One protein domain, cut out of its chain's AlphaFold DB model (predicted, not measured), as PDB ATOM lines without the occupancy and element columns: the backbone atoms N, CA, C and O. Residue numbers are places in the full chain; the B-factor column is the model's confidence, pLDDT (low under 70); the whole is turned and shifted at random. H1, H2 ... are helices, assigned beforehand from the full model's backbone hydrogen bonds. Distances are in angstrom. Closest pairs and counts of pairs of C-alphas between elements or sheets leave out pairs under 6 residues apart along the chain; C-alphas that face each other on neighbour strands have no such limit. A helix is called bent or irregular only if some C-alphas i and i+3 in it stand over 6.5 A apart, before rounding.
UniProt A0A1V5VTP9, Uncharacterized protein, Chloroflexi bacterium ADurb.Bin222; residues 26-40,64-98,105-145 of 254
ATOM      1  N   ILE A  26      -8.201 -15.895 -29.667       63.97
ATOM      2  CA  ILE A  26      -7.919 -14.586 -29.046       63.97
ATOM      3  C   ILE A  26      -9.190 -13.739 -28.926       63.97
ATOM      4  O   ILE A  26      -9.408 -13.108 -27.895       63.97
ATOM      5  N   ALA A  27     -10.050 -13.717 -29.949       53.88
ATOM      6  CA  ALA A  27     -11.303 -12.966 -29.897       53.88
ATOM      7  C   ALA A  27     -12.262 -13.525 -28.833       53.88
ATOM      8  O   ALA A  27     -12.900 -12.752 -28.118       53.88
ATOM      9  N   PHE A  28     -12.328 -14.852 -28.692       56.94
ATOM     10  CA  PHE A  28     -13.085 -15.513 -27.629       56.94
ATOM     11  C   PHE A  28     -12.492 -15.234 -26.249       56.94
ATOM     12  O   PHE A  28     -13.231 -14.899 -25.333       56.94
ATOM     13  N   GLN A  29     -11.171 -15.283 -26.108       63.91
ATOM     14  CA  GLN A  29     -10.470 -15.059 -24.844       63.91
ATOM     15  C   GLN A  29     -10.547 -13.587 -24.401       63.91
ATOM     16  O   GLN A  29     -10.737 -13.286 -23.224       63.91
ATOM     17  N   ALA A  30     -10.501 -12.648 -25.352       57.81
ATOM     18  CA  ALA A  30     -10.771 -11.233 -25.112       57.81
ATOM     19  C   ALA A  30     -12.245 -10.987 -24.753       57.81
ATOM     20  O   ALA A  30     -12.536 -10.161 -23.888       57.81
ATOM     21  N   ALA A  31     -13.180 -11.718 -25.373       55.44
ATOM     22  CA  ALA A  31     -14.591 -11.675 -25.004       55.44
ATOM     23  C   ALA A  31     -14.845 -12.278 -23.615       55.44
ATOM     24  O   ALA A  31     -15.623 -11.709 -22.858       55.44
ATOM     25  N   GLU A  32     -14.158 -13.354 -23.233       57.22
ATOM     26  CA  GLU A  32     -14.176 -13.904 -21.873       57.22
ATOM     27  C   GLU A  32     -13.595 -12.915 -20.855       57.22
ATOM     28  O   GLU A  32     -14.158 -12.747 -19.774       57.22
ATOM     29  N   GLY A  33     -12.531 -12.190 -21.213       59.38
ATOM     30  CA  GLY A  33     -11.985 -11.104 -20.397       59.38
ATOM     31  C   GLY A  33     -12.954  -9.925 -20.234       59.38
ATOM     32  O   GLY A  33     -13.124  -9.412 -19.128       59.38
ATOM     33  N   LEU A  34     -13.639  -9.522 -21.311       50.41
ATOM     34  CA  LEU A  34     -14.609  -8.414 -21.318       50.41
ATOM     35  C   LEU A  34     -15.942  -8.761 -20.646       50.41
ATOM     36  O   LEU A  34     -16.558  -7.899 -20.017       50.41
ATOM     37  N   LEU A  35     -16.397 -10.006 -20.778       52.91
ATOM     38  CA  LEU A  35     -17.599 -10.514 -20.115       52.91
ATOM     39  C   LEU A  35     -17.304 -10.992 -18.677       52.91
ATOM     40  O   LEU A  35     -18.230 -11.237 -17.897       52.91
ATOM     41  N   GLY A  36     -16.019 -11.066 -18.311       46.16
ATOM     42  CA  GLY A  36     -15.512 -11.557 -17.036       46.16
ATOM     43  C   GLY A  36     -15.797 -13.047 -16.815       46.16
ATOM     44  O   GLY A  36     -16.572 -13.677 -17.535       46.16
ATOM     45  N   GLN A  37     -15.268 -13.604 -15.715       51.75
ATOM     46  CA  GLN A  37     -15.529 -14.981 -15.241       51.75
ATOM     47  C   GLN A  37     -17.027 -15.345 -15.069       51.75
ATOM     48  O   GLN A  37     -17.369 -16.458 -14.672       51.75
ATOM     49  N   ARG A  38     -17.956 -14.422 -15.343       47.06
ATOM     50  CA  ARG A  38     -19.400 -14.618 -15.215       47.06
ATOM     51  C   ARG A  38     -20.005 -15.468 -16.336       47.06
ATOM     52  O   ARG A  38     -21.010 -16.123 -16.072       47.06
ATOM     53  N   VAL A  39     -19.403 -15.539 -17.529       49.16
ATOM     54  CA  VAL A  39     -19.928 -16.383 -18.632       49.16
ATOM     55  C   VAL A  39     -19.762 -17.872 -18.334       49.16
ATOM     56  O   VAL A  39     -20.676 -18.653 -18.597       49.16
ATOM     57  N   GLY A  40     -18.668 -18.254 -17.666       44.25
ATOM     58  CA  GLY A  40     -18.430 -19.633 -17.224       44.25
ATOM     59  C   GLY A  40     -19.492 -20.169 -16.253       44.25
ATOM     60  O   GLY A  40     -19.655 -21.378 -16.128       44.25
ATOM     61  N   ALA A  64     -32.900 -18.314 -23.337       69.88
ATOM     62  CA  ALA A  64     -32.185 -19.014 -24.406       69.88
ATOM     63  C   ALA A  64     -32.219 -18.247 -25.743       69.88
ATOM     64  O   ALA A  64     -31.191 -18.087 -26.403       69.88
ATOM     65  N   ARG A  65     -33.383 -17.698 -26.121       68.00
ATOM     66  CA  ARG A  65     -33.535 -16.964 -27.389       68.00
ATOM     67  C   ARG A  65     -32.692 -15.685 -27.442       68.00
ATOM     68  O   ARG A  65     -32.148 -15.359 -28.493       68.00
ATOM     69  N   ARG A  66     -32.565 -14.962 -26.322       64.38
ATOM     70  CA  ARG A  66     -31.754 -13.733 -26.260       64.38
ATOM     71  C   ARG A  66     -30.254 -14.018 -26.215       64.38
ATOM     72  O   ARG A  66     -29.511 -13.316 -26.894       64.38
ATOM     73  N   ALA A  67     -29.816 -15.051 -25.493       69.06
ATOM     74  CA  ALA A  67     -28.412 -15.471 -25.499       69.06
ATOM     75  C   ALA A  67     -27.955 -15.870 -26.912       69.06
ATOM     76  O   ALA A  67     -26.902 -15.432 -27.374       69.06
ATOM     77  N   HIS A  68     -28.804 -16.599 -27.645       71.69
ATOM     78  CA  HIS A  68     -28.556 -16.925 -29.048       71.69
ATOM     79  C   HIS A  68     -28.371 -15.666 -29.910       71.69
ATOM     80  O   HIS A  68     -27.436 -15.591 -30.701       71.69
ATOM     81  N   GLN A  69     -29.203 -14.638 -29.711       74.31
ATOM     82  CA  GLN A  69     -29.105 -13.386 -30.463       74.31
ATOM     83  C   GLN A  69     -27.787 -12.635 -30.204       74.31
ATOM     84  O   GLN A  69     -27.209 -12.083 -31.141       74.31
ATOM     85  N   VAL A  70     -27.291 -12.641 -28.962       69.38
ATOM     86  CA  VAL A  70     -25.987 -12.047 -28.617       69.38
ATOM     87  C   VAL A  70     -24.840 -12.834 -29.256       69.38
ATOM     88  O   VAL A  70     -23.963 -12.224 -29.864       69.38
ATOM     89  N   CYS A  71     -24.874 -14.171 -29.206       70.31
ATOM     90  CA  CYS A  71     -23.877 -15.010 -29.882       70.31
ATOM     91  C   CYS A  71     -23.846 -14.768 -31.394       70.31
ATOM     92  O   CYS A  71     -22.770 -14.609 -31.966       70.31
ATOM     93  N   VAL A  72     -25.010 -14.693 -32.047       74.50
ATOM     94  CA  VAL A  72     -25.092 -14.427 -33.491       74.50
ATOM     95  C   VAL A  72     -24.497 -13.059 -33.827       74.50
ATOM     96  O   VAL A  72     -23.701 -12.962 -34.760       74.50
ATOM     97  N   ALA A  73     -24.821 -12.017 -33.054       73.19
ATOM     98  CA  ALA A  73     -24.258 -10.682 -33.259       73.19
ATOM     99  C   ALA A  73     -22.728 -10.663 -33.089       73.19
ATOM    100  O   ALA A  73     -22.026 -10.045 -33.890       73.19
ATOM    101  N   PHE A  74     -22.211 -11.380 -32.088       73.69
ATOM    102  CA  PHE A  74     -20.776 -11.497 -31.841       73.69
ATOM    103  C   PHE A  74     -20.045 -12.218 -32.982       73.69
ATOM    104  O   PHE A  74     -19.044 -11.716 -33.490       73.69
ATOM    105  N   LEU A  75     -20.575 -13.357 -33.441       74.75
ATOM    106  CA  LEU A  75     -20.006 -14.113 -34.560       74.75
ATOM    107  C   LEU A  75     -20.012 -13.300 -35.862       74.75
ATOM    108  O   LEU A  75     -19.024 -13.311 -36.595       74.75
ATOM    109  N   LEU A  76     -21.084 -12.548 -36.125       74.88
ATOM    110  CA  LEU A  76     -21.157 -11.627 -37.264       74.88
ATOM    111  C   LEU A  76     -20.086 -10.537 -37.181       74.88
ATOM    112  O   LEU A  76     -19.400 -10.282 -38.171       74.88
ATOM    113  N   ALA A  77     -19.900  -9.924 -36.009       73.88
ATOM    114  CA  ALA A  77     -18.869  -8.910 -35.805       73.88
ATOM    115  C   ALA A  77     -17.457  -9.477 -36.028       73.88
ATOM    116  O   ALA A  77     -16.661  -8.878 -36.756       73.88
ATOM    117  N   ALA A  78     -17.168 -10.659 -35.475       74.81
ATOM    118  CA  ALA A  78     -15.898 -11.353 -35.679       74.81
ATOM    119  C   ALA A  78     -15.660 -11.680 -37.164       74.81
ATOM    120  O   ALA A  78     -14.570 -11.440 -37.686       74.81
ATOM    121  N   HIS A  79     -16.690 -12.149 -37.872       76.88
ATOM    122  CA  HIS A  79     -16.605 -12.452 -39.301       76.88
ATOM    123  C   HIS A  79     -16.339 -11.201 -40.153       76.88
ATOM    124  O   HIS A  79     -15.503 -11.231 -41.062       76.88
ATOM    125  N   ILE A  80     -17.000 -10.079 -39.848       77.38
ATOM    126  CA  ILE A  80     -16.760  -8.795 -40.524       77.38
ATOM    127  C   ILE A  80     -15.312  -8.349 -40.305       77.38
ATOM    128  O   ILE A  80     -14.623  -8.022 -41.273       77.38
ATOM    129  N   LEU A  81     -14.828  -8.391 -39.061       77.25
ATOM    130  CA  LEU A  81     -13.454  -8.016 -38.731       77.25
ATOM    131  C   LEU A  81     -12.439  -8.892 -39.473       77.25
ATOM    132  O   LEU A  81     -11.489  -8.389 -40.071       77.25
ATOM    133  N   GLN A  82     -12.677 -10.200 -39.518       79.69
ATOM    134  CA  GLN A  82     -11.829 -11.136 -40.242       79.69
ATOM    135  C   GLN A  82     -11.805 -10.853 -41.752       79.69
ATOM    136  O   GLN A  82     -10.745 -10.915 -42.383       79.69
ATOM    137  N   ARG A  83     -12.953 -10.509 -42.347       81.44
ATOM    138  CA  ARG A  83     -13.037 -10.127 -43.763       81.44
ATOM    139  C   ARG A  83     -12.252  -8.845 -44.044       81.44
ATOM    140  O   ARG A  83     -11.614  -8.748 -45.092       81.44
ATOM    141  N   LEU A  84     -12.268  -7.890 -43.113       78.62
ATOM    142  CA  LEU A  84     -11.480  -6.659 -43.196       78.62
ATOM    143  C   LEU A  84      -9.977  -6.946 -43.099       78.62
ATOM    144  O   LEU A  84      -9.220  -6.465 -43.939       78.62
ATOM    145  N   LEU A  85      -9.554  -7.796 -42.161       80.88
ATOM    146  CA  LEU A  85      -8.154  -8.211 -42.029       80.88
ATOM    147  C   LEU A  85      -7.645  -8.919 -43.289       80.88
ATOM    148  O   LEU A  85      -6.584  -8.566 -43.798       80.88
ATOM    149  N   ARG A  86      -8.425  -9.848 -43.859       81.44
ATOM    150  CA  ARG A  86      -8.068 -10.503 -45.131       81.44
ATOM    151  C   ARG A  86      -7.913  -9.499 -46.272       81.44
ATOM    152  O   ARG A  86      -6.983  -9.620 -47.061       81.44
ATOM    153  N   ARG A  87      -8.792  -8.494 -46.357       80.81
ATOM    154  CA  ARG A  87      -8.667  -7.427 -47.365       80.81
ATOM    155  C   ARG A  87      -7.383  -6.624 -47.180       80.81
ATOM    156  O   ARG A  87      -6.689  -6.387 -48.163       80.81
ATOM    157  N   LEU A  88      -7.057  -6.249 -45.944       79.06
ATOM    158  CA  LEU A  88      -5.816  -5.539 -45.628       79.06
ATOM    159  C   LEU A  88      -4.577  -6.374 -45.970       79.06
ATOM    160  O   LEU A  88      -3.622  -5.837 -46.521       79.06
ATOM    161  N   GLN A  89      -4.611  -7.683 -45.721       87.44
ATOM    162  CA  GLN A  89      -3.507  -8.584 -46.048       87.44
ATOM    163  C   GLN A  89      -3.285  -8.698 -47.565       87.44
ATOM    164  O   GLN A  89      -2.153  -8.596 -48.026       87.44
ATOM    165  N   VAL A  90      -4.356  -8.815 -48.360       82.94
ATOM    166  CA  VAL A  90      -4.260  -8.802 -49.833       82.94
ATOM    167  C   VAL A  90      -3.700  -7.467 -50.336       82.94
ATOM    168  O   VAL A  90      -2.841  -7.452 -51.213       82.94
ATOM    169  N   LEU A  91      -4.139  -6.350 -49.750       79.31
ATOM    170  CA  LEU A  91      -3.601  -5.016 -50.039       79.31
ATOM    171  C   LEU A  91      -2.101  -4.915 -49.720       79.31
ATOM    172  O   LEU A  91      -1.351  -4.340 -50.506       79.31
ATOM    173  N   GLN A  92      -1.650  -5.494 -48.605       83.31
ATOM    174  CA  GLN A  92      -0.230  -5.554 -48.254       83.31
ATOM    175  C   GLN A  92       0.574  -6.413 -49.237       83.31
ATOM    176  O   GLN A  92       1.632  -5.969 -49.678       83.31
ATOM    177  N   CYS A  93       0.068  -7.583 -49.640       83.81
ATOM    178  CA  CYS A  93       0.723  -8.415 -50.655       83.81
ATOM    179  C   CYS A  93       0.818  -7.691 -52.003       83.81
ATOM    180  O   CYS A  93       1.879  -7.685 -52.613       83.81
ATOM    181  N   LEU A  94      -0.246  -7.007 -52.442       77.50
ATOM    182  CA  LEU A  94      -0.219  -6.204 -53.671       77.50
ATOM    183  C   LEU A  94       0.819  -5.076 -53.602       77.50
ATOM    184  O   LEU A  94       1.461  -4.770 -54.603       77.50
ATOM    185  N   ARG A  95       1.029  -4.489 -52.419       74.50
ATOM    186  CA  ARG A  95       2.051  -3.454 -52.204       74.50
ATOM    187  C   ARG A  95       3.483  -3.997 -52.332       74.50
ATOM    188  O   ARG A  95       4.378  -3.232 -52.674       74.50
ATOM    189  N   GLN A  96       3.693  -5.292 -52.092       81.81
ATOM    190  CA  GLN A  96       4.991  -5.967 -52.236       81.81
ATOM    191  C   GLN A  96       5.312  -6.388 -53.674       81.81
ATOM    192  O   GLN A  96       6.409  -6.880 -53.923       81.81
ATOM    193  N   ILE A  97       4.416  -6.136 -54.634       80.25
ATOM    194  CA  ILE A  97       4.650  -6.379 -56.063       80.25
ATOM    195  C   ILE A  97       4.813  -5.030 -56.802       80.25
ATOM    196  O   ILE A  97       4.019  -4.707 -57.686       80.25
ATOM    197  N   PRO A  98       5.808  -4.184 -56.464       56.50
ATOM    198  CA  PRO A  98       5.958  -2.876 -57.098       56.50
ATOM    199  C   PRO A  98       6.430  -2.954 -58.559       56.50
ATOM    200  O   PRO A  98       6.379  -1.949 -59.256       56.50
ATOM    201  N   GLN A 105      -0.318   2.009 -58.469       68.75
ATOM    202  CA  GLN A 105       0.012   2.789 -57.269       68.75
ATOM    203  C   GLN A 105      -0.873   4.032 -57.122       68.75
ATOM    204  O   GLN A 105      -1.439   4.252 -56.053       68.75
ATOM    205  N   ILE A 106      -1.088   4.771 -58.216       70.81
ATOM    206  CA  ILE A 106      -1.921   5.987 -58.228       70.81
ATOM    207  C   ILE A 106      -3.373   5.651 -57.834       70.81
ATOM    208  O   ILE A 106      -4.020   6.381 -57.083       70.81
ATOM    209  N   ARG A 107      -3.881   4.493 -58.279       68.56
ATOM    210  CA  ARG A 107      -5.240   4.022 -57.960       68.56
ATOM    211  C   ARG A 107      -5.372   3.530 -56.516       68.56
ATOM    212  O   ARG A 107      -6.432   3.676 -55.912       68.56
ATOM    213  N   LEU A 108      -4.311   2.938 -55.973       67.44
ATOM    214  CA  LEU A 108      -4.261   2.457 -54.595       67.44
ATOM    215  C   LEU A 108      -4.236   3.607 -53.591       67.44
ATOM    216  O   LEU A 108      -4.958   3.527 -52.602       67.44
ATOM    217  N   GLU A 109      -3.487   4.680 -53.848       70.56
ATOM    218  CA  GLU A 109      -3.503   5.862 -52.973       70.56
ATOM    219  C   GLU A 109      -4.894   6.502 -52.901       70.56
ATOM    220  O   GLU A 109      -5.391   6.791 -51.812       70.56
ATOM    221  N   GLN A 110      -5.594   6.601 -54.034       76.00
ATOM    222  CA  GLN A 110      -6.980   7.081 -54.053       76.00
ATOM    223  C   GLN A 110      -7.956   6.123 -53.348       76.00
ATOM    224  O   GLN A 110      -8.947   6.569 -52.770       76.00
ATOM    225  N   ALA A 111      -7.680   4.815 -53.342       70.88
ATOM    226  CA  ALA A 111      -8.507   3.813 -52.668       70.88
ATOM    227  C   ALA A 111      -8.230   3.685 -51.155       70.88
ATOM    228  O   ALA A 111      -9.066   3.137 -50.429       70.88
ATOM    229  N   GLN A 112      -7.103   4.196 -50.649       75.25
ATOM    230  CA  GLN A 112      -6.762   4.115 -49.222       75.25
ATOM    231  C   GLN A 112      -7.693   4.958 -48.349       75.25
ATOM    232  O   GLN A 112      -8.130   4.489 -47.298       75.25
ATOM    233  N   LEU A 113      -8.057   6.159 -48.801       77.94
ATOM    234  CA  LEU A 113      -8.999   7.045 -48.110       77.94
ATOM    235  C   LEU A 113     -10.368   6.387 -47.854       77.94
ATOM    236  O   LEU A 113     -10.762   6.270 -46.690       77.94
ATOM    237  N   PRO A 114     -11.100   5.894 -48.874       77.19
ATOM    238  CA  PRO A 114     -12.394   5.254 -48.653       77.19
ATOM    239  C   PRO A 114     -12.273   3.939 -47.878       77.19
ATOM    240  O   PRO A 114     -13.165   3.617 -47.092       77.19
ATOM    241  N   ALA A 115     -11.175   3.190 -48.035       73.12
ATOM    242  CA  ALA A 115     -10.939   1.976 -47.257       73.12
ATOM    243  C   ALA A 115     -10.732   2.281 -45.764       73.12
ATOM    244  O   ALA A 115     -11.356   1.638 -44.917       73.12
ATOM    245  N   ALA A 116      -9.917   3.288 -45.436       78.12
ATOM    246  CA  ALA A 116      -9.700   3.740 -44.064       78.12
ATOM    247  C   ALA A 116     -10.994   4.286 -43.444       78.12
ATOM    248  O   ALA A 116     -11.349   3.914 -42.326       78.12
ATOM    249  N   LEU A 117     -11.755   5.092 -44.192       79.50
ATOM    250  CA  LEU A 117     -13.059   5.590 -43.748       79.50
ATOM    251  C   LEU A 117     -14.050   4.449 -43.504       79.50
ATOM    252  O   LEU A 117     -14.714   4.428 -42.470       79.50
ATOM    253  N   SER A 118     -14.114   3.467 -44.407       74.44
ATOM    254  CA  SER A 118     -14.964   2.282 -44.251       74.44
ATOM    255  C   SER A 118     -14.583   1.471 -43.011       74.44
ATOM    256  O   SER A 118     -15.465   1.047 -42.259       74.44
ATOM    257  N   LEU A 119     -13.284   1.313 -42.747       74.88
ATOM    258  CA  LEU A 119     -12.776   0.638 -41.555       74.88
ATOM    259  C   LEU A 119     -13.193   1.377 -40.274       74.88
ATOM    260  O   LEU A 119     -13.754   0.761 -39.369       74.88
ATOM    261  N   VAL A 120     -12.976   2.695 -40.211       79.75
ATOM    262  CA  VAL A 120     -13.338   3.529 -39.051       79.75
ATOM    263  C   VAL A 120     -14.848   3.508 -38.806       79.75
ATOM    264  O   VAL A 120     -15.285   3.387 -37.659       79.75
ATOM    265  N   LEU A 121     -15.655   3.589 -39.866       75.75
ATOM    266  CA  LEU A 121     -17.113   3.562 -39.761       75.75
ATOM    267  C   LEU A 121     -17.604   2.202 -39.252       75.75
ATOM    268  O   LEU A 121     -18.435   2.145 -38.348       75.75
ATOM    269  N   SER A 122     -17.021   1.115 -39.764       67.25
ATOM    270  CA  SER A 122     -17.314  -0.250 -39.314       67.25
ATOM    271  C   SER A 122     -16.935  -0.452 -37.847       67.25
ATOM    272  O   SER A 122     -17.722  -1.003 -37.079       67.25
ATOM    273  N   ALA A 123     -15.766   0.045 -37.429       72.69
ATOM    274  CA  ALA A 123     -15.308  -0.029 -36.044       72.69
ATOM    275  C   ALA A 123     -16.215   0.767 -35.092       72.69
ATOM    276  O   ALA A 123     -16.591   0.257 -34.037       72.69
ATOM    277  N   ARG A 124     -16.632   1.984 -35.475       80.88
ATOM    278  CA  ARG A 124     -17.597   2.785 -34.699       80.88
ATOM    279  C   ARG A 124     -18.940   2.079 -34.555       80.88
ATOM    280  O   ARG A 124     -19.504   2.059 -33.463       80.88
ATOM    281  N   LEU A 125     -19.443   1.498 -35.641       70.69
ATOM    282  CA  LEU A 125     -20.734   0.819 -35.651       70.69
ATOM    283  C   LEU A 125     -20.690  -0.454 -34.796       70.69
ATOM    284  O   LEU A 125     -21.588  -0.680 -33.988       70.69
ATOM    285  N   ALA A 126     -19.598  -1.220 -34.885       72.62
ATOM    286  CA  ALA A 126     -19.344  -2.356 -34.007       72.62
ATOM    287  C   ALA A 126     -19.278  -1.923 -32.534       72.62
ATOM    288  O   ALA A 126     -19.991  -2.487 -31.707       72.62
ATOM    289  N   ALA A 127     -18.496  -0.890 -32.204       77.56
ATOM    290  CA  ALA A 127     -18.390  -0.373 -30.840       77.56
ATOM    291  C   ALA A 127     -19.753   0.068 -30.284       77.56
ATOM    292  O   ALA A 127     -20.091  -0.269 -29.151       77.56
ATOM    293  N   HIS A 128     -20.568   0.755 -31.087       76.38
ATOM    294  CA  HIS A 128     -21.911   1.164 -30.683       76.38
ATOM    295  C   HIS A 128     -22.819  -0.041 -30.395       76.38
ATOM    296  O   HIS A 128     -23.469  -0.083 -29.351       76.38
ATOM    297  N   ILE A 129     -22.808  -1.056 -31.266       70.19
ATOM    298  CA  ILE A 129     -23.549  -2.308 -31.044       70.19
ATOM    299  C   ILE A 129     -23.075  -2.996 -29.759       70.19
ATOM    300  O   ILE A 129     -23.906  -3.451 -28.971       70.19
ATOM    301  N   PHE A 130     -21.763  -3.043 -29.516       70.00
ATOM    302  CA  PHE A 130     -21.191  -3.631 -28.304       70.00
ATOM    303  C   PHE A 130     -21.616  -2.889 -27.034       70.00
ATOM    304  O   PHE A 130     -21.971  -3.542 -26.052       70.00
ATOM    305  N   ILE A 131     -21.630  -1.553 -27.045       73.94
ATOM    306  CA  ILE A 131     -22.082  -0.743 -25.904       73.94
ATOM    307  C   ILE A 131     -23.555  -1.039 -25.601       73.94
ATOM    308  O   ILE A 131     -23.885  -1.406 -24.475       73.94
ATOM    309  N   VAL A 132     -24.426  -0.993 -26.616       74.25
ATOM    310  CA  VAL A 132     -25.865  -1.266 -26.446       74.25
ATOM    311  C   VAL A 132     -26.112  -2.702 -25.972       74.25
ATOM    312  O   VAL A 132     -26.972  -2.948 -25.124       74.25
ATOM    313  N   ALA A 133     -25.360  -3.672 -26.497       71.38
ATOM    314  CA  ALA A 133     -25.451  -5.062 -26.060       71.38
ATOM    315  C   ALA A 133     -25.010  -5.229 -24.597       71.38
ATOM    316  O   ALA A 133     -25.669  -5.944 -23.840       71.38
ATOM    317  N   ARG A 134     -23.940  -4.538 -24.186       72.56
ATOM    318  CA  ARG A 134     -23.422  -4.572 -22.815       72.56
ATOM    319  C   ARG A 134     -24.395  -3.945 -21.822       72.56
ATOM    320  O   ARG A 134     -24.678  -4.567 -20.805       72.56
ATOM    321  N   GLU A 135     -24.960  -2.783 -22.135       73.88
ATOM    322  CA  GLU A 135     -25.977  -2.135 -21.292       73.88
ATOM    323  C   GLU A 135     -27.220  -3.020 -21.129       73.88
ATOM    324  O   GLU A 135     -27.744  -3.190 -20.025       73.88
ATOM    325  N   ARG A 136     -27.663  -3.663 -22.217       72.62
ATOM    326  CA  ARG A 136     -28.768  -4.631 -22.163       72.62
ATOM    327  C   ARG A 136     -28.439  -5.855 -21.309       72.62
ATOM    328  O   ARG A 136     -29.324  -6.356 -20.614       72.62
ATOM    329  N   LEU A 137     -27.200  -6.344 -21.367       67.44
ATOM    330  CA  LEU A 137     -26.745  -7.471 -20.555       67.44
ATOM    331  C   LEU A 137     -26.663  -7.094 -19.070       67.44
ATOM    332  O   LEU A 137     -27.065  -7.880 -18.214       67.44
ATOM    333  N   GLU A 138     -26.195  -5.886 -18.762       70.75
ATOM    334  CA  GLU A 138     -26.106  -5.385 -17.392       70.75
ATOM    335  C   GLU A 138     -27.490  -5.228 -16.750       70.75
ATOM    336  O   GLU A 138     -27.697  -5.694 -15.626       70.75
ATOM    337  N   GLY A 139     -28.461  -4.677 -17.488       75.00
ATOM    338  CA  GLY A 139     -29.857  -4.635 -17.047       75.00
ATOM    339  C   GLY A 139     -30.403  -6.031 -16.733       75.00
ATOM    340  O   GLY A 139     -30.955  -6.261 -15.662       75.00
ATOM    341  N   PHE A 140     -30.141  -7.005 -17.608       63.00
ATOM    342  CA  PHE A 140     -30.604  -8.381 -17.415       63.00
ATOM    343  C   PHE A 140     -30.043  -9.042 -16.145       63.00
ATOM    344  O   PHE A 140     -30.779  -9.700 -15.410       63.00
ATOM    345  N   ILE A 141     -28.752  -8.849 -15.857       67.56
ATOM    346  CA  ILE A 141     -28.125  -9.399 -14.645       67.56
ATOM    347  C   ILE A 141     -28.699  -8.730 -13.393       67.56
ATOM    348  O   ILE A 141     -28.894  -9.391 -12.370       67.56
ATOM    349  N   ARG A 142     -28.975  -7.424 -13.462       67.94
ATOM    350  CA  ARG A 142     -29.489  -6.657 -12.325       67.94
ATOM    351  C   ARG A 142     -30.959  -6.961 -12.022       67.94
ATOM    352  O   ARG A 142     -31.339  -6.940 -10.853       67.94
ATOM    353  N   ASP A 143     -31.748  -7.308 -13.035       62.06
ATOM    354  CA  ASP A 143     -33.180  -7.593 -12.886       62.06
ATOM    355  C   ASP A 143     -33.479  -9.017 -12.380       62.06
ATOM    356  O   ASP A 143     -34.526  -9.250 -11.772       62.06
ATOM    357  N   ALA A 144     -32.560  -9.971 -12.565       60.50
ATOM    358  CA  ALA A 144     -32.790 -11.376 -12.218       60.50
ATOM    359  C   ALA A 144     -32.953 -11.673 -10.702       60.50
ATOM    360  O   ALA A 144     -33.864 -12.426 -10.355       60.50
ATOM    361  N   PRO A 145     -32.161 -11.110  -9.762       54.12
ATOM    362  CA  PRO A 145     -32.285 -11.472  -8.343       54.12
ATOM    363  C   PRO A 145     -33.287 -10.616  -7.547       54.12
ATOM    364  O   PRO A 145     -33.649 -10.982  -6.426       54.12
TER     365      PRO A 145
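What this domain is: This is residues 26 to 40, 64 to 98 and 105 to 145 of the 254 residues of an uncharacterized protein of Chloroflexi bacterium ADurb.Bin222 (UniProt A0A1V5VTP9). Two long helices, H2 and H3, lie side by side and run opposite ways, and a short, irregular helix, H1, lies near H2 and apart from H3. The outline is a rod, with residues 138 to 145 sticking out at one end. The printed part has 91 residues with three named helices, H1, H2 and H3 in chain order, and no named strand: the class is all helix. The whole is loose, with a radius of gyration of the C-alphas of 17.8 A and spans of 62 by 21 by 21 A.

Where its parts are: Find C-alpha 26 at (-7.919, -14.586, -29.046); from there H1 runs through residues 26 to 40. It is irregular: C-alphas 34 and 37 are 9.0 A apart. Next find C-alpha 64 at (-32.185, -19.014, -24.406), where H2, residues 64 to 95, begins; it is 46.8 A long from first to last C-alpha. H3, residues 105 to 143, is 56.4 A long and ends at C-alpha 143 at (-33.180, -7.593, -12.886). Near residue 112 it has a kink of 29 degrees.

How they stand to each other: Look first at H1 and H2, close but not clearly touching; their closest C-alphas, those of Ala 27 and Ala 78, are 7.6 A apart. They run opposite ways at a shallow tilt of 19 degrees. H2, with residues 70 to 84 alone, only just touches residues 119 to 133 of H3, with 3 pairs of C-alphas within 8 A. Their closest C-alphas, those of Ala 77 and Ala 126, are 6.8 A apart. H2 and H3 run opposite ways at a shallow tilt of 18 degrees. H1 and H3 are apart. Every O i to N i+4 pair is within hydrogen-bond range in H2; in H1 7 of 11 are, and in H3 33 of 35.

The domain as a whole: The C-alphas of Pro 98 and Pro 145, the two farthest apart, are 62.6 A from each other. Residues 41 to 63 are not printed, and C-alphas 40 and 64 are 15.5 A apart across that cut. Residues 99 to 104 are not printed either, with 8.2 A from C-alpha 98 to C-alpha 105. Mean pLDDT of the printed part is 70.5; 32 residues are under 70, among them residues 26 to 40 and 140 to 145.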